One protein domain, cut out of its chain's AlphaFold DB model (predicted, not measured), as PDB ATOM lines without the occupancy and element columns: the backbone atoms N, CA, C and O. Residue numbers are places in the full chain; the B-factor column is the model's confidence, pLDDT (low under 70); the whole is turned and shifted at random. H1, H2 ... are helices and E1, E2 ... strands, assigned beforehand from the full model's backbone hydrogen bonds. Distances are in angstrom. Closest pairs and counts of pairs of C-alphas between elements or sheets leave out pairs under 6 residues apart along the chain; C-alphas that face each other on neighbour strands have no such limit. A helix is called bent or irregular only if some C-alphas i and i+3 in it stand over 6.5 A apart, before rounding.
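This is residues 224 to 351 of the 366 residues of an uncharacterized protein of Reyranella sp (UniProt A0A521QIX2). A twisted sheet of six strands curls round one long helix, H1. The short helix H3 packs on H1 near its first residues, while the four-residue H2 grazes the sheet away from H1. The printed part has 128 residues, with three named helices and six named strands in the order H1 E1 E2 E3 H2 E4 E5 E6 H3. The sheet is branched at E4 and its neighbour pairs are antiparallel; the class is mixed, helices and strands. The whole is compact and rounded, with a radius of gyration of the C-alphas of 13.4 A and spans of 38 by 31 by 23 A.

E1, residues 264 to 271, E2, residues 274 to 284, and E3, residues 287 to 296, form a meander, each strand the antiparallel neighbour of the one before. E1 and E2 are a hairpin, with N 265 and O 280 2.8 A apart, within hydrogen-bond range. E2 and E3 are a hairpin too, with N 279 and O 291 at 2.9 A. E4, residues 314 to 323, is antiparallel to E3, with N 290 and O 320 at 2.8 A. On the other side of E4 from E3 are E5, residues 329 to 331, and E6, residues 337 to 340, in staggered pairing. N 331 and O 321 are 2.8 A apart in the hairpin of E4 and E5; N 317 and O 339 are 2.8 A apart between E4 and E6. H1, residues 228 to 247, is on the sheet; its closest C-alphas to E4 are those of Trp 234 and Ala 318, 5.8 A apart. H3, residues 342 to 350, touches H1 residues 229 to 237 alone, at a steep tilt of 63 degrees, the same way; the closest C-alphas are those of Ala 233 and Leu 349, 5.2 A apart. H3 is on the sheet at a height of 7.7 A, only just over E4, with 3 of its C-alphas falling on that strand. H2, residues 300 to 303, only grazes the sheet; it is apart from H1 and H3. Every O i to N i+4 pair is within hydrogen-bond range in H1 and 3 of 5 are in H3; H2 is too short for such a pair.

H1 is 28.2 A long, from C-alpha 228 at (35.517, 11.868, -29.321). E1 measures 21.0 A, E2 31.2 A, and E3 and E4 25.0 A each. H3, 13.6 A long, ends at C-alpha 350 at (44.442, 7.392, -19.385); it is irregular, with C-alphas 343 and 346 7.1 A apart.

The two C-alphas farthest apart, those of Asp 256 and Ala 343, are 37.8 A apart. The printed part has no cut. The link from H1 to E1, residues 248 to 263, is long. Mean pLDDT of the printed part is 93.5, and no printed residue is under 70.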
ATOM      1  N   THR A 224      32.578  24.775 -26.165       90.56
ATOM      2  CA  THR A 224      32.098  23.458 -26.583       90.56
ATOM      3  C   THR A 224      33.263  22.539 -26.979       90.56
ATOM      4  O   THR A 224      34.029  22.805 -27.913       90.56
ATOM      5  N   MET A 225      33.396  21.418 -26.276       89.50
ATOM      6  CA  MET A 225      34.387  20.376 -26.519       89.50
ATOM      7  C   MET A 225      33.900  19.434 -27.621       89.50
ATOM      8  O   MET A 225      33.088  18.539 -27.399       89.50
ATOM      9  N   ARG A 226      34.416  19.631 -28.837       87.19
ATOM     10  CA  ARG A 226      34.083  18.803 -30.007       87.19
ATOM     11  C   ARG A 226      35.100  17.680 -30.220       87.19
ATOM     12  O   ARG A 226      36.306  17.898 -30.099       87.19
ATOM     13  N   GLY A 227      34.603  16.506 -30.606       89.88
ATOM     14  CA  GLY A 227      35.406  15.331 -30.952       89.88
ATOM     15  C   GLY A 227      35.502  14.291 -29.831       89.88
ATOM     16  O   GLY A 227      35.496  14.625 -28.647       89.88
ATOM     17  N   ALA A 228      35.616  13.018 -30.223       91.19
ATOM     18  CA  ALA A 228      35.517  11.868 -29.321       91.19
ATOM     19  C   ALA A 228      36.516  11.916 -28.151       91.19
ATOM     20  O   ALA A 228      36.123  11.727 -27.005       91.19
ATOM     21  N   ARG A 229      37.785  12.260 -28.416       94.12
ATOM     22  CA  ARG A 229      38.825  12.359 -27.373       94.12
ATOM     23  C   ARG A 229      38.517  13.434 -26.334       94.12
ATOM     24  O   ARG A 229      38.632  13.194 -25.142       94.12
ATOM     25  N   LYS A 230      38.095  14.618 -26.775       93.38
ATOM     26  CA  LYS A 230      37.745  15.713 -25.863       93.38
ATOM     27  C   LYS A 230      36.509  15.366 -25.029       93.38
ATOM     28  O   LYS A 230      36.495  15.641 -23.838       93.38
ATOM     29  N   LYS A 231      35.521  14.698 -25.629       93.81
ATOM     30  CA  LYS A 231      34.339  14.196 -24.917       93.81
ATOM     31  C   LYS A 231      34.693  13.125 -23.876       93.81
ATOM     32  O   LYS A 231      34.172  13.172 -22.769       93.81
ATOM     33  N   ALA A 232      35.594  12.201 -24.204       94.62
ATOM     34  CA  ALA A 232      36.082  11.193 -23.263       94.62
ATOM     35  C   ALA A 232      36.873  11.824 -22.104       94.62
ATOM     36  O   ALA A 232      36.660  11.462 -20.953       94.62
ATOM     37  N   ALA A 233      37.712  12.825 -22.388       96.19
ATOM     38  CA  ALA A 233      38.402  13.575 -21.345       96.19
ATOM     39  C   ALA A 233      37.411  14.311 -20.428       96.19
ATOM     40  O   ALA A 233      37.518  14.199 -19.213       96.19
ATOM     41  N   TRP A 234      36.407  14.990 -20.997       97.12
ATOM     42  CA  TRP A 234      35.319  15.604 -20.229       97.12
ATOM     43  C   TRP A 234      34.619  14.590 -19.317       97.12
ATOM     44  O   TRP A 234      34.520  14.829 -18.117       97.12
ATOM     45  N   ARG A 235      34.221  13.429 -19.858       96.69
ATOM     46  CA  ARG A 235      33.596  12.342 -19.085       96.69
ATOM     47  C   ARG A 235      34.483  11.952 -17.907       96.69
ATOM     48  O   ARG A 235      33.991  11.877 -16.789       96.69
ATOM     49  N   ASN A 236      35.772  11.726 -18.147       97.81
ATOM     50  CA  ASN A 236      36.673  11.274 -17.096       97.81
ATOM     51  C   ASN A 236      36.794  12.302 -15.963       97.81
ATOM     52  O   ASN A 236      36.691  11.934 -14.796       97.81
ATOM     53  N   MET A 237      36.930  13.589 -16.298       98.19
ATOM     54  CA  MET A 237      36.971  14.660 -15.296       98.19
ATOM     55  C   MET A 237      35.677  14.722 -14.473       98.19
ATOM     56  O   MET A 237      35.733  14.766 -13.247       98.19
ATOM     57  N   MET A 238      34.518  14.675 -15.136       98.25
ATOM     58  CA  MET A 238      33.211  14.727 -14.473       98.25
ATOM     59  C   MET A 238      32.981  13.522 -13.560       98.25
ATOM     60  O   MET A 238      32.542  13.684 -12.425       98.25
ATOM     61  N   VAL A 239      33.306  12.313 -14.028       98.31
ATOM     62  CA  VAL A 239      33.174  11.089 -13.225       98.31
ATOM     63  C   VAL A 239      34.104  11.131 -12.014       98.31
ATOM     64  O   VAL A 239      33.672  10.804 -10.914       98.31
ATOM     65  N   GLY A 240      35.349  11.586 -12.187       98.06
ATOM     66  CA  GLY A 240      36.292  11.751 -11.079       98.06
ATOM     67  C   GLY A 240      35.780  12.717 -10.009       98.06
ATOM     68  O   GLY A 240      35.785  12.374  -8.831       98.06
ATOM     69  N   ALA A 241      35.273  13.882 -10.421       98.38
ATOM     70  CA  ALA A 241      34.716  14.869  -9.499       98.38
ATOM     71  C   ALA A 241      33.491  14.340  -8.746       98.38
ATOM     72  O   ALA A 241      33.449  14.413  -7.523       98.38
ATOM     73  N   ILE A 242      32.523  13.750  -9.457       98.50
ATOM     74  CA  ILE A 242      31.307  13.214  -8.833       98.50
ATOM     75  C   ILE A 242      31.655  12.107  -7.834       98.50
ATOM     76  O   ILE A 242      31.172  12.135  -6.705       98.50
ATOM     77  N   ASN A 243      32.533  11.175  -8.211       98.38
ATOM     78  CA  ASN A 243      32.998  10.127  -7.308       98.38
ATOM     79  C   ASN A 243      33.659  10.707  -6.052       98.38
ATOM     80  O   ASN A 243      33.348  10.260  -4.953       98.38
ATOM     81  N   ALA A 244      34.523  11.713  -6.201       98.31
ATOM     82  CA  ALA A 244      35.165  12.363  -5.066       98.31
ATOM     83  C   ALA A 244      34.151  13.074  -4.154       98.31
ATOM     84  O   ALA A 244      34.268  12.984  -2.936       98.31
ATOM     85  N   GLY A 245      33.134  13.729  -4.723       98.06
ATOM     86  CA  GLY A 245      32.052  14.350  -3.956       98.06
ATOM     87  C   GLY A 245      31.228  13.333  -3.160       98.06
ATOM     88  O   GLY A 245      30.904  13.588  -1.999       98.06
ATOM     89  N   LEU A 246      30.955  12.160  -3.744       98.06
ATOM     90  CA  LEU A 246      30.294  11.042  -3.062       98.06
ATOM     91  C   LEU A 246      31.167  10.458  -1.943       98.06
ATOM     92  O   LEU A 246      30.684  10.270  -0.828       98.06
ATOM     93  N   ASP A 247      32.449  10.210  -2.217       97.81
ATOM     94  CA  ASP A 247      33.397   9.644  -1.246       97.81
ATOM     95  C   ASP A 247      33.612  10.572  -0.044       97.81
ATOM     96  O   ASP A 247      33.718  10.115   1.092       97.81
ATOM     97  N   GLN A 248      33.646  11.882  -0.290       97.81
ATOM     98  CA  GLN A 248      33.768  12.904   0.751       97.81
ATOM     99  C   GLN A 248      32.434  13.214   1.442       97.81
ATOM    100  O   GLN A 248      32.400  14.008   2.379       97.81
ATOM    101  N   GLY A 249      31.331  12.603   0.995       97.12
ATOM    102  CA  GLY A 249      30.008  12.816   1.568       97.12
ATOM    103  C   GLY A 249      29.505  14.251   1.416       97.12
ATOM    104  O   GLY A 249      28.775  14.716   2.286       97.12
ATOM    105  N   ILE A 250      29.883  14.947   0.339       97.56
ATOM    106  CA  ILE A 250      29.408  16.305   0.025       97.56
ATOM    107  C   ILE A 250      27.957  16.268  -0.476       97.56
ATOM    108  O   ILE A 250      27.194  17.206  -0.258       97.56
ATOM    109  N   PHE A 251      27.562  15.176  -1.128       97.38
ATOM    110  CA  PHE A 251      26.196  14.906  -1.579       97.38
ATOM    111  C   PHE A 251      25.970  13.408  -1.755       97.38
ATOM    112  O   PHE A 251      26.921  12.625  -1.732       97.38
ATOM    113  N   GLY A 252      24.715  13.010  -1.946       96.69
ATOM    114  CA  GLY A 252      24.333  11.660  -2.350       96.69
ATOM    115  C   GLY A 252      23.618  11.612  -3.698       96.69
ATOM    116  O   GLY A 252      23.379  12.625  -4.357       96.69
ATOM    117  N   LEU A 253      23.281  10.392  -4.116       96.00
ATOM    118  CA  LEU A 253      22.654  10.115  -5.413       96.00
ATOM    119  C   LEU A 253      21.125  10.192  -5.401       96.00
ATOM    120  O   LEU A 253      20.516  10.095  -6.463       96.00
ATOM    121  N   THR A 254      20.512  10.345  -4.230       93.25
ATOM    122  CA  THR A 254      19.072  10.582  -4.104       93.25
ATOM    123  C   THR A 254      18.754  12.056  -4.317       93.25
ATOM    124  O   THR A 254      19.607  12.917  -4.099       93.25
ATOM    125  N   GLU A 255      17.521  12.342  -4.730       90.94
ATOM    126  CA  GLU A 255      16.984  13.706  -4.785       90.94
ATOM    127  C   GLU A 255      17.201  14.420  -3.434       90.94
ATOM    128  O   GLU A 255      17.106  13.796  -2.376       90.94
ATOM    129  N   ASP A 256      17.581  15.698  -3.493       87.19
ATOM    130  CA  ASP A 256      17.808  16.608  -2.358       87.19
ATOM    131  C   ASP A 256      18.863  16.204  -1.304       87.19
ATOM    132  O   ASP A 256      19.027  16.902  -0.303       87.19
ATOM    133  N   ASP A 257      19.649  15.139  -1.516       94.56
ATOM    134  CA  ASP A 257      20.758  14.779  -0.612       94.56
ATOM    135  C   ASP A 257      21.981  15.679  -0.854       94.56
ATOM    136  O   ASP A 257      22.970  15.275  -1.474       94.56
ATOM    137  N   ASN A 258      21.868  16.932  -0.417       96.00
ATOM    138  CA  ASN A 258      22.882  17.980  -0.503       96.00
ATOM    139  C   ASN A 258      23.447  18.225   0.905       96.00
ATOM    140  O   ASN A 258      22.698  18.554   1.823       96.00
ATOM    141  N   ARG A 259      24.762  18.066   1.101       96.50
ATOM    142  CA  ARG A 259      25.386  18.076   2.443       96.50
ATOM    143  C   ARG A 259      26.400  19.205   2.637       96.50
ATOM    144  O   ARG A 259      27.178  19.183   3.590       96.50
ATOM    145  N   TRP A 260      26.406  20.193   1.747       93.81
ATOM    146  CA  TRP A 260      27.200  21.415   1.888       93.81
ATOM    147  C   TRP A 260      26.389  22.540   2.546       93.81
ATOM    148  O   TRP A 260      25.162  22.503   2.603       93.81
ATOM    149  N   THR A 261      27.086  23.563   3.040       88.06
ATOM    150  CA  THR A 261      26.477  24.769   3.619       88.06
ATOM    151  C   THR A 261      26.556  25.940   2.645       88.06
ATOM    152  O   THR A 261      27.627  26.194   2.096       88.06
ATOM    153  N   GLY A 262      25.470  26.701   2.499       89.69
ATOM    154  CA  GLY A 262      25.391  27.826   1.561       89.69
ATOM    155  C   GLY A 262      24.947  27.392   0.163       89.69
ATOM    156  O   GLY A 262      24.316  26.350   0.006       89.69
ATOM    157  N   ASP A 263      25.280  28.195  -0.846       90.12
ATOM    158  CA  ASP A 263      24.743  28.025  -2.205       90.12
ATOM    159  C   ASP A 263      25.411  26.877  -2.985       90.12
ATOM    160  O   ASP A 263      24.828  26.320  -3.917       90.12
ATOM    161  N   HIS A 264      26.629  26.486  -2.598       94.69
ATOM    162  CA  HIS A 264      27.436  25.487  -3.299       94.69
ATOM    163  C   HIS A 264      28.464  24.823  -2.367       94.69
ATOM    164  O   HIS A 264      28.885  25.395  -1.361       94.69
ATOM    165  N   GLY A 265      28.907  23.618  -2.720       95.62
ATOM    166  CA  GLY A 265      29.998  22.897  -2.065       95.62
ATOM    167  C   GLY A 265      31.271  22.934  -2.906       95.62
ATOM    168  O   GLY A 265      31.244  22.557  -4.075       95.62
ATOM    169  N   ILE A 266      32.398  23.351  -2.320       97.00
ATOM    170  CA  ILE A 266      33.727  23.270  -2.950       97.00
ATOM    171  C   ILE A 266      34.544  22.200  -2.240       97.00
ATOM    172  O   ILE A 266      34.619  22.190  -1.013       97.00
ATOM    173  N   TYR A 267      35.180  21.321  -3.007       97.94
ATOM    174  CA  TYR A 267      36.012  20.251  -2.468       97.94
ATOM    175  C   TYR A 267      37.224  19.978  -3.356       97.94
ATOM    176  O   TYR A 267      37.222  20.230  -4.563       97.94
ATOM    177  N   ARG A 268      38.294  19.478  -2.736       97.81
ATOM    178  CA  ARG A 268      39.562  19.139  -3.393       97.81
ATOM    179  C   ARG A 268      39.766  17.635  -3.366       97.81
ATOM    180  O   ARG A 268      39.345  16.970  -2.425       97.81
ATOM    181  N   PHE A 269      40.401  17.099  -4.398       97.94
ATOM    182  CA  PHE A 269      40.646  15.666  -4.514       97.94
ATOM    183  C   PHE A 269      41.872  15.378  -5.383       97.94
ATOM    184  O   PHE A 269      42.376  16.261  -6.080       97.94
ATOM    185  N   ASP A 270      42.358  14.144  -5.308       96.06
ATOM    186  CA  ASP A 270      43.404  13.636  -6.188       96.06
ATOM    187  C   ASP A 270      42.769  12.975  -7.418       96.06
ATOM    188  O   ASP A 270      41.883  12.128  -7.294       96.06
ATOM    189  N   PHE A 271      43.202  13.387  -8.607       93.81
ATOM    190  CA  PHE A 271      42.823  12.783  -9.877       93.81
ATOM    191  C   PHE A 271      44.052  12.100 -10.477       93.81
ATOM    192  O   PHE A 271      44.818  12.726 -11.211       93.81
ATOM    193  N   GLU A 272      44.251  10.822 -10.139       90.06
ATOM    194  CA  GLU A 272      45.363   9.990 -10.634       90.06
ATOM    195  C   GLU A 272      46.740  10.657 -10.424       90.06
ATOM    196  O   GLU A 272      47.549  10.789 -11.349       90.06
ATOM    197  N   GLY A 273      46.995  11.139  -9.204       85.38
ATOM    198  CA  GLY A 273      48.236  11.812  -8.815       85.38
ATOM    199  C   GLY A 273      48.313  13.293  -9.197       85.38
ATOM    200  O   GLY A 273      49.382  13.897  -9.080       85.38
ATOM    201  N   VAL A 274      47.220  13.891  -9.684       91.00
ATOM    202  CA  VAL A 274      47.136  15.326  -9.987       91.00
ATOM    203  C   VAL A 274      46.103  15.994  -9.100       91.00
ATOM    204  O   VAL A 274      44.947  15.580  -9.048       91.00
ATOM    205  N   ALA A 275      46.498  17.098  -8.466       94.31
ATOM    206  CA  ALA A 275      45.580  17.912  -7.684       94.31
ATOM    207  C   ALA A 275      44.389  18.383  -8.534       94.31
ATOM    208  O   ALA A 275      44.564  18.900  -9.643       94.31
ATOM    209  N   ALA A 276      43.186  18.257  -7.984       97.88
ATOM    210  CA  ALA A 276      41.947  18.706  -8.591       97.88
ATOM    211  C   ALA A 276      41.056  19.431  -7.571       97.88
ATOM    212  O   ALA A 276      41.177  19.265  -6.353       97.88
ATOM    213  N   ILE A 277      40.164  20.266  -8.090       98.38
ATOM    214  CA  ILE A 277      39.141  20.987  -7.337       98.38
ATOM    215  C   ILE A 277      37.815  20.877  -8.077       98.38
ATOM    216  O   ILE A 277      37.783  20.911  -9.308       98.38
ATOM    217  N   ALA A 278      36.725  20.748  -7.335       98.44
ATOM    218  CA  ALA A 278      35.386  20.737  -7.883       98.44
ATOM    219  C   ALA A 278      34.446  21.634  -7.081       98.44
ATOM    220  O   ALA A 278      34.655  21.901  -5.897       98.44
ATOM    221  N   CYS A 279      33.410  22.097  -7.767       98.06
ATOM    222  CA  CYS A 279      32.288  22.825  -7.210       98.06
ATOM    223  C   CYS A 279      31.009  22.078  -7.573       98.06
ATOM    224  O   CYS A 279      30.855  21.628  -8.710       98.06
ATOM    225  N   VAL A 280      30.099  21.953  -6.617       97.62
ATOM    226  CA  VAL A 280      28.762  21.400  -6.819       97.62
ATOM    227  C   VAL A 280      27.728  22.381  -6.298       97.62
ATOM    228  O   VAL A 280      27.923  22.980  -5.246       97.62
ATOM    229  N   GLN A 281      26.641  22.555  -7.030       96.19
ATOM    230  CA  GLN A 281      25.515  23.378  -6.610       96.19
ATOM    231  C   GLN A 281      24.206  22.719  -7.032       96.19
ATOM    232  O   GLN A 281      24.166  21.952  -7.999       96.19
ATOM    233  N   ASP A 282      23.139  23.040  -6.313       94.69
ATOM    234  CA  ASP A 282      21.796  22.608  -6.677       94.69
ATOM    235  C   ASP A 282      21.337  23.378  -7.924       94.69
ATOM    236  O   ASP A 282      21.349  24.610  -7.944       94.69
ATOM    237  N   ALA A 283      20.986  22.656  -8.990       90.12
ATOM    238  CA  ALA A 283      20.461  23.242 -10.224       90.12
ATOM    239  C   ALA A 283      18.919  23.266 -10.252       90.12
ATOM    240  O   ALA A 283      18.323  23.751 -11.216       90.12
ATOM    241  N   GLY A 284      18.271  22.777  -9.191       87.81
ATOM    242  CA  GLY A 284      16.838  22.549  -9.116       87.81
ATOM    243  C   GLY A 284      16.417  21.253  -9.813       87.81
ATOM    244  O   GLY A 284      17.200  20.578 -10.473       87.81
ATOM    245  N   TYR A 285      15.141  20.891  -9.655       88.25
ATOM    246  CA  TYR A 285      14.515  19.720 -10.294       88.25
ATOM    247  C   TYR A 285      15.167  18.354  -9.992       88.25
ATOM    248  O   TYR A 285      14.865  17.377 -10.679       88.25
ATOM    249  N   GLY A 286      15.990  18.268  -8.942       88.38
ATOM    250  CA  GLY A 286      16.749  17.070  -8.582       88.38
ATOM    251  C   GLY A 286      18.101  16.951  -9.297       88.38
ATOM    252  O   GLY A 286      18.743  15.903  -9.212       88.38
ATOM    253  N   GLU A 287      18.554  18.005  -9.979       93.69
ATOM    254  CA  GLU A 287      19.828  18.053 -10.695       93.69
ATOM    255  C   GLU A 287      20.926  18.751  -9.884       93.69
ATOM    256  O   GLU A 287      20.691  19.736  -9.186       93.69
ATOM    257  N   LEU A 288      22.163  18.274 -10.025       96.25
ATOM    258  CA  LEU A 288      23.352  18.968  -9.531       96.25
ATOM    259  C   LEU A 288      24.154  19.528 -10.695       96.25
ATOM    260  O   LEU A 288      24.526  18.777 -11.597       96.25
ATOM    261  N   ALA A 289      24.499  20.812 -10.646       96.69
ATOM    262  CA  ALA A 289      25.523  21.372 -11.517       96.69
ATOM    263  C   ALA A 289      26.900  21.119 -10.890       96.69
ATOM    264  O   ALA A 289      27.155  21.495  -9.746       96.69
ATOM    265  N   VAL A 290      27.780  20.459 -11.642       97.88
ATOM    266  CA  VAL A 290      29.124  20.069 -11.206       97.88
ATOM    267  C   VAL A 290      30.154  20.695 -12.134       97.88
ATOM    268  O   VAL A 290      30.092  20.532 -13.355       97.88
ATOM    269  N   HIS A 291      31.126  21.384 -11.549       98.31
ATOM    270  CA  HIS A 291      32.282  21.948 -12.236       98.31
ATOM    271  C   HIS A 291      33.553  21.339 -11.656       98.31
ATOM    272  O   HIS A 291      33.656  21.142 -10.449       98.31
ATOM    273  N   VAL A 292      34.540  21.064 -12.500       98.31
ATOM    274  CA  VAL A 292      35.810  20.458 -12.093       98.31
ATOM    275  C   VAL A 292      36.968  21.122 -12.810       98.31
ATOM    276  O   VAL A 292      36.883  21.400 -14.006       98.31
ATOM    277  N   ALA A 293      38.065  21.329 -12.088       98.12
ATOM    278  CA  ALA A 293      39.346  21.727 -12.639       98.12
ATOM    279  C   ALA A 293      40.469  20.800 -12.159       98.12
ATOM    280  O   ALA A 293      40.584  20.504 -10.968       98.12
ATOM    281  N   ILE A 294      41.321  20.369 -13.090       97.25
ATOM    282  CA  ILE A 294      42.514  19.553 -12.823       97.25
ATOM    283  C   ILE A 294      43.752  20.421 -13.019       97.25
ATOM    284  O   ILE A 294      43.811  21.236 -13.945       97.25
ATOM    285  N   SER A 295      44.748  20.231 -12.149       94.75
ATOM    286  CA  SER A 295      45.908  21.110 -12.019       94.75
ATOM    287  C   SER A 295      45.442  22.562 -11.815       94.75
ATOM    288  O   SER A 295      45.631  23.404 -12.706       94.75
ATOM    289  N   PRO A 296      44.766  22.839 -10.679       92.50
ATOM    290  CA  PRO A 296      44.130  24.122 -10.421       92.50
ATOM    291  C   PRO A 296      45.133  25.274 -10.403       92.50
ATOM    292  O   PRO A 296      46.298  25.107 -10.038       92.50
ATOM    293  N   THR A 297      44.669  26.462 -10.784       88.62
ATOM    294  CA  THR A 297      45.440  27.698 -10.605       88.62
ATOM    295  C   THR A 297      45.366  28.180  -9.150       88.62
ATOM    296  O   THR A 297      44.549  27.708  -8.359       88.62
ATOM    297  N   ASN A 298      46.175  29.181  -8.795       84.25
ATOM    298  CA  ASN A 298      46.081  29.829  -7.481       84.25
ATOM    299  C   ASN A 298      44.748  30.570  -7.264       84.25
ATOM    300  O   ASN A 298      44.405  30.845  -6.123       84.25
ATOM    301  N   GLN A 299      44.014  30.887  -8.337       84.38
ATOM    302  CA  GLN A 299      42.709  31.561  -8.289       84.38
ATOM    303  C   GLN A 299      41.545  30.570  -8.465       84.38
ATOM    304  O   GLN A 299      40.397  30.974  -8.624       84.38
ATOM    305  N   ALA A 300      41.812  29.261  -8.484       88.06
ATOM    306  CA  ALA A 300      40.812  28.275  -8.878       88.06
ATOM    307  C   ALA A 300      39.531  28.322  -8.031       88.06
ATOM    308  O   ALA A 300      38.449  28.166  -8.582       88.06
ATOM    309  N   GLU A 301      39.632  28.574  -6.724       90.00
ATOM    310  CA  GLU A 301      38.465  28.682  -5.832       90.00
ATOM    311  C   GLU A 301      37.536  29.854  -6.169       90.00
ATOM    312  O   GLU A 301      36.321  29.742  -5.974       90.00
ATOM    313  N   ASP A 302      38.084  30.937  -6.722       88.50
ATOM    314  CA  ASP A 302      37.314  32.114  -7.125       88.50
ATOM    315  C   ASP A 302      36.529  31.841  -8.414       88.50
ATOM    316  O   ASP A 302      35.396  32.296  -8.574       88.50
ATOM    317  N   PHE A 303      37.108  31.049  -9.323       91.50
ATOM    318  CA  PHE A 303      36.556  30.821 -10.658       91.50
ATOM    319  C   PHE A 303      35.770  29.520 -10.814       91.50
ATOM    320  O   PHE A 303      34.894  29.464 -11.671       91.50
ATOM    321  N   ILE A 304      36.019  28.481 -10.007       95.06
ATOM    322  CA  ILE A 304      35.426  27.135 -10.179       95.06
ATOM    323  C   ILE A 304      33.886  27.127 -10.148       95.06
ATOM    324  O   ILE A 304      33.250  26.194 -10.633       95.06
ATOM    325  N   ARG A 305      33.268  28.185  -9.618       93.06
ATOM    326  CA  ARG A 305      31.812  28.373  -9.569       93.06
ATOM    327  C   ARG A 305      31.215  28.752 -10.925       93.06
ATOM    328  O   ARG A 305      30.042  28.493 -11.163       93.06
ATOM    329  N   ALA A 306      31.998  29.346 -11.821       91.44
ATOM    330  CA  ALA A 306      31.526  29.726 -13.144       91.44
ATOM    331  C   ALA A 306      31.424  28.496 -14.058       91.44
ATOM    332  O   ALA A 306      32.378  27.728 -14.200       91.44
ATOM    333  N   SER A 307      30.289  28.339 -14.741       90.00
ATOM    334  CA  SER A 307      30.050  27.225 -15.673       90.00
ATOM    335  C   SER A 307      31.007  27.207 -16.870       90.00
ATOM    336  O   SER A 307      31.132  26.188 -17.552       90.00
ATOM    337  N   ASP A 308      31.680  28.325 -17.138       91.19
ATOM    338  CA  ASP A 308      32.618  28.538 -18.234       91.19
ATOM    339  C   ASP A 308      34.030  28.946 -17.768       91.19
ATOM    340  O   ASP A 308      34.818  29.435 -18.578       91.19
ATOM    341  N   ALA A 309      34.389  28.692 -16.502       91.50
ATOM    342  CA  ALA A 309      35.650  29.136 -15.894       91.50
ATOM    343  C   ALA A 309      36.901  28.816 -16.731       91.50
ATOM    344  O   ALA A 309      37.851  29.599 -16.809       91.50
ATOM    345  N   GLY A 310      36.903  27.656 -17.390       93.50
ATOM    346  CA  GLY A 310      37.941  27.285 -18.338       93.50
ATOM    347  C   GLY A 310      39.327  27.303 -17.704       93.50
ATOM    348  O   GLY A 310      39.567  26.697 -16.663       93.50
ATOM    349  N   PHE A 311      40.262  27.994 -18.353       92.88
ATOM    350  CA  PHE A 311      41.655  27.996 -17.910       92.88
ATOM    351  C   PHE A 311      41.966  28.897 -16.708       92.88
ATOM    352  O   PHE A 311      43.092  28.840 -16.209       92.88
ATOM    353  N   GLU A 312      41.008  29.701 -16.237       90.88
ATOM    354  CA  GLU A 312      41.146  30.425 -14.965       90.88
ATOM    355  C   GLU A 312      41.053  29.467 -13.771       90.88
ATOM    356  O   GLU A 312      41.761  29.634 -12.780       90.88
ATOM    357  N   ALA A 313      40.251  28.401 -13.890       91.62
ATOM    358  CA  ALA A 313      40.107  27.402 -12.835       91.62
ATOM    359  C   ALA A 313      41.242  26.360 -12.832       91.62
ATOM    360  O   ALA A 313      41.691  25.943 -11.766       91.62
ATOM    361  N   GLY A 314      41.758  25.950 -13.994       93.06
ATOM    362  CA  GLY A 314      42.853  24.975 -14.072       93.06
ATOM    363  C   GLY A 314      43.323  24.684 -15.492       93.06
ATOM    364  O   GLY A 314      42.782  25.196 -16.467       93.06
ATOM    365  N   ASP A 315      44.349  23.847 -15.637       93.44
ATOM    366  CA  ASP A 315      44.872  23.468 -16.960       93.44
ATOM    367  C   ASP A 315      43.941  22.509 -17.732       93.44
ATOM    368  O   ASP A 315      44.051  22.369 -18.959       93.44
ATOM    369  N   ALA A 316      42.975  21.907 -17.044       96.19
ATOM    370  CA  ALA A 316      41.786  21.319 -17.640       96.19
ATOM    371  C   ALA A 316      40.555  21.659 -16.795       96.19
ATOM    372  O   ALA A 316      40.648  21.695 -15.571       96.19
ATOM    373  N   PHE A 317      39.425  21.898 -17.452       97.88
ATOM    374  CA  PHE A 317      38.152  22.246 -16.837       97.88
ATOM    375  C   PHE A 317      36.993  21.545 -17.551       97.88
ATOM    376  O   PHE A 317      36.986  21.438 -18.783       97.88
ATOM    377  N   ALA A 318      35.989  21.121 -16.792       97.69
ATOM    378  CA  ALA A 318      34.727  20.608 -17.308       97.69
ATOM    379  C   ALA A 318      33.549  21.062 -16.446       97.69
ATOM    380  O   ALA A 318      33.673  21.193 -15.230       97.69
ATOM    381  N   SER A 319      32.403  21.259 -17.093       97.12
ATOM    382  CA  SER A 319      31.124  21.509 -16.434       97.12
ATOM    383  C   SER A 319      30.030  20.608 -17.003       97.12
ATOM    384  O   SER A 319      30.078  20.193 -18.168       97.12
ATOM    385  N   GLY A 320      29.053  20.268 -16.167       95.69
ATOM    386  CA  GLY A 320      27.915  19.442 -16.551       95.69
ATOM    387  C   GLY A 320      26.926  19.231 -15.413       95.69
ATOM    388  O   GLY A 320      27.100  19.768 -14.322       95.69
ATOM    389  N   TRP A 321      25.903  18.422 -15.684       95.88
ATOM    390  CA  TRP A 321      24.797  18.180 -14.762       95.88
ATOM    391  C   TRP A 321      24.671  16.699 -14.414       95.88
ATOM    392  O   TRP A 321      24.805  15.836 -15.286       95.88
ATOM    393  N   LEU A 322      24.407  16.408 -13.145       96.56
ATOM    394  CA  LEU A 322      24.070  15.082 -12.634       96.56
ATOM    395  C   LEU A 322      22.573  15.051 -12.314       96.56
ATOM    396  O   LEU A 322      22.124  15.739 -11.404       96.56
ATOM    397  N   GLU A 323      21.821  14.242 -13.052       95.62
ATOM    398  CA  GLU A 323      20.408  13.966 -12.780       95.62
ATOM    399  C   GLU A 323      20.294  12.929 -11.659       95.62
ATOM    400  O   GLU A 323      21.050  11.950 -11.661       95.62
ATOM    401  N   ARG A 324      19.369  13.133 -10.710       94.94
ATOM    402  CA  ARG A 324      19.145  12.211  -9.578       94.94
ATOM    403  C   ARG A 324      17.690  11.792  -9.371       94.94
ATOM    404  O   ARG A 324      17.440  10.850  -8.623       94.94
ATOM    405  N   ARG A 325      16.722  12.456 -10.007       92.62
ATOM    406  CA  ARG A 325      15.290  12.264  -9.745       92.62
ATOM    407  C   ARG A 325      14.674  11.170 -10.609       92.62
ATOM    408  O   ARG A 325      13.987  10.284 -10.111       92.62
ATOM    409  N   ARG A 326      14.875  11.223 -11.926       87.00
ATOM    410  CA  ARG A 326      14.302  10.265 -12.899       87.00
ATOM    411  C   ARG A 326      15.186   9.039 -13.132       87.00
ATOM    412  O   ARG A 326      14.864   8.177 -13.947       87.00
ATOM    413  N   GLY A 327      16.301   8.997 -12.422       85.88
ATOM    414  CA  GLY A 327      17.386   8.033 -12.485       85.88
ATOM    415  C   GLY A 327      18.690   8.768 -12.197       85.88
ATOM    416  O   GLY A 327      18.705   9.991 -12.112       85.88
ATOM    417  N   THR A 328      19.780   8.026 -12.028       93.44
ATOM    418  CA  THR A 328      21.061   8.624 -11.643       93.44
ATOM    419  C   THR A 328      22.041   8.545 -12.804       93.44
ATOM    420  O   THR A 328      22.570   7.472 -13.111       93.44
ATOM    421  N   TRP A 329      22.271   9.668 -13.490       96.06
ATOM    422  CA  TRP A 329      23.206   9.716 -14.617       96.06
ATOM    423  C   TRP A 329      23.841  11.087 -14.836       96.06
ATOM    424  O   TRP A 329      23.240  12.135 -14.606       96.06
ATOM    425  N   LEU A 330      25.058  11.069 -15.378       95.94
ATOM    426  CA  LEU A 330      25.727  12.250 -15.905       95.94
ATOM    427  C   LEU A 330      25.090  12.654 -17.242       95.94
ATOM    428  O   LEU A 330      25.160  11.927 -18.244       95.94
ATOM    429  N   GLN A 331      24.470  13.829 -17.277       93.44
ATOM    430  CA  GLN A 331      23.839  14.347 -18.483       93.44
ATOM    431  C   GLN A 331      24.893  14.682 -19.535       93.44
ATOM    432  O   GLN A 331      25.797  15.488 -19.316       93.44
ATOM    433  N   THR A 332      24.778  14.063 -20.710       87.25
ATOM    434  CA  THR A 332      25.797  14.170 -21.756       87.25
ATOM    435  C   THR A 332      25.237  14.859 -22.992       87.25
ATOM    436  O   THR A 332      24.381  14.316 -23.689       87.25
ATOM    437  N   SER A 333      25.772  16.036 -23.323       83.25
ATOM    438  CA  SER A 333      25.452  16.724 -24.577       83.25
ATOM    439  C   SER A 333      26.361  16.268 -25.732       83.25
ATOM    440  O   SER A 333      27.401  15.620 -25.547       83.25
ATOM    441  N   GLY A 334      25.975  16.595 -26.970       80.56
ATOM    442  CA  GLY A 334      26.802  16.337 -28.157       80.56
ATOM    443  C   GLY A 334      28.110  17.141 -28.180       80.56
ATOM    444  O   GLY A 334      29.057  16.755 -28.867       80.56
ATOM    445  N   ALA A 335      28.175  18.236 -27.420       85.50
ATOM    446  CA  ALA A 335      29.336  19.105 -27.314       85.50
ATOM    447  C   ALA A 335      29.405  19.689 -25.890       85.50
ATOM    448  O   ALA A 335      28.953  20.817 -25.678       85.50
ATOM    449  N   PRO A 336      29.910  18.918 -24.909       91.94
ATOM    450  CA  PRO A 336      29.944  19.351 -23.515       91.94
ATOM    451  C   PRO A 336      30.845  20.574 -23.324       91.94
ATOM    452  O   PRO A 336      31.720  20.844 -24.151       91.94
ATOM    453  N   VAL A 337      30.631  21.326 -22.247       95.00
ATOM    454  CA  VAL A 337      31.410  22.532 -21.953       95.00
ATOM    455  C   VAL A 337      32.684  22.152 -21.202       95.00
ATOM    456  O   VAL A 337      32.664  21.397 -20.231       95.00
ATOM    457  N   GLY A 338      33.814  22.668 -21.675       95.56
ATOM    458  CA  GLY A 338      35.092  22.482 -21.007       95.56
ATOM    459  C   GLY A 338      36.275  23.059 -21.778       95.56
ATOM    460  O   GLY A 338      36.160  23.595 -22.884       95.56
ATOM    461  N   SER A 339      37.450  22.943 -21.180       95.25
ATOM    462  CA  SER A 339      38.729  23.272 -21.794       95.25
ATOM    463  C   SER A 339      39.777  22.269 -21.327       95.25
ATOM    464  O   SER A 339      39.730  21.750 -20.221       95.25
ATOM    465  N   VAL A 340      40.732  21.942 -22.190       93.69
ATOM    466  CA  VAL A 340      41.826  21.036 -21.830       93.69
ATOM    467  C   VAL A 340      43.065  21.460 -22.589       93.69
ATOM    468  O   VAL A 340      43.026  21.629 -23.816       93.69
ATOM    469  N   ARG A 341      44.169  21.683 -21.875       89.00
ATOM    470  CA  ARG A 341      45.463  21.892 -22.524       89.00
ATOM    471  C   ARG A 341      45.910  20.585 -23.163       89.00
ATOM    472  O   ARG A 341      45.801  19.525 -22.560       89.00
ATOM    473  N   THR A 342      46.473  20.670 -24.367       86.31
ATOM    474  CA  THR A 342      46.946  19.494 -25.115       86.31
ATOM    475  C   THR A 342      47.878  18.611 -24.283       86.31
ATOM    476  O   THR A 342      47.756  17.397 -24.338       86.31
ATOM    477  N   ALA A 343      48.740  19.219 -23.461       85.75
ATOM    478  CA  ALA A 343      49.681  18.509 -22.594       85.75
ATOM    479  C   ALA A 343      49.016  17.622 -21.521       85.75
ATOM    480  O   ALA A 343      49.640  16.675 -21.067       85.75
ATOM    481  N   MET A 344      47.769  17.907 -21.130       88.12
ATOM    482  CA  MET A 344      47.036  17.120 -20.128       88.12
ATOM    483  C   MET A 344      46.053  16.123 -20.733       88.12
ATOM    484  O   MET A 344      45.552  15.251 -20.028       88.12
ATOM    485  N   LEU A 345      45.744  16.252 -22.025       92.94
ATOM    486  CA  LEU A 345      44.686  15.466 -22.650       92.94
ATOM    487  C   LEU A 345      44.950  13.961 -22.527       92.94
ATOM    488  O   LEU A 345      44.039  13.215 -22.184       92.94
ATOM    489  N   ASP A 346      46.183  13.527 -22.781       91.50
ATOM    490  CA  ASP A 346      46.534  12.105 -22.757       91.50
ATOM    491  C   ASP A 346      46.525  11.532 -21.340       91.50
ATOM    492  O   ASP A 346      46.044  10.421 -21.136       91.50
ATOM    493  N   GLN A 347      46.955  12.321 -20.353       91.56
ATOM    494  CA  GLN A 347      46.891  11.933 -18.948       91.56
ATOM    495  C   GLN A 347      45.441  11.761 -18.476       91.56
ATOM    496  O   GLN A 347      45.106  10.754 -17.861       91.56
ATOM    497  N   ILE A 348      44.554  12.701 -18.819       95.69
ATOM    498  CA  ILE A 348      43.134  12.628 -18.441       95.69
ATOM    499  C   ILE A 348      42.435  11.457 -19.143       95.69
ATOM    500  O   ILE A 348      41.573  10.806 -18.557       95.69
ATOM    501  N   LEU A 349      42.798  11.168 -20.395       95.50
ATOM    502  CA  LEU A 349      42.264  10.025 -21.137       95.50
ATOM    503  C   LEU A 349      42.701   8.679 -20.552       95.50
ATOM    504  O   LEU A 349      41.930   7.727 -20.620       95.50
ATOM    505  N   ALA A 350      43.910   8.606 -19.998       92.69
ATOM    506  CA  ALA A 350      44.442   7.392 -19.385       92.69
ATOM    507  C   ALA A 350      43.819   7.076 -18.013       92.69
ATOM    508  O   ALA A 350      43.935   5.942 -17.554       92.69
ATOM    509  N   ALA A 351      43.150   8.046 -17.377       92.44
ATOM    510  CA  ALA A 351      42.528   7.870 -16.069       92.44
ATOM    511  C   ALA A 351      41.443   6.779 -16.093       92.44
ATOM    512  O   ALA A 351      40.485   6.846 -16.874       92.44
TER     513      ALA A 351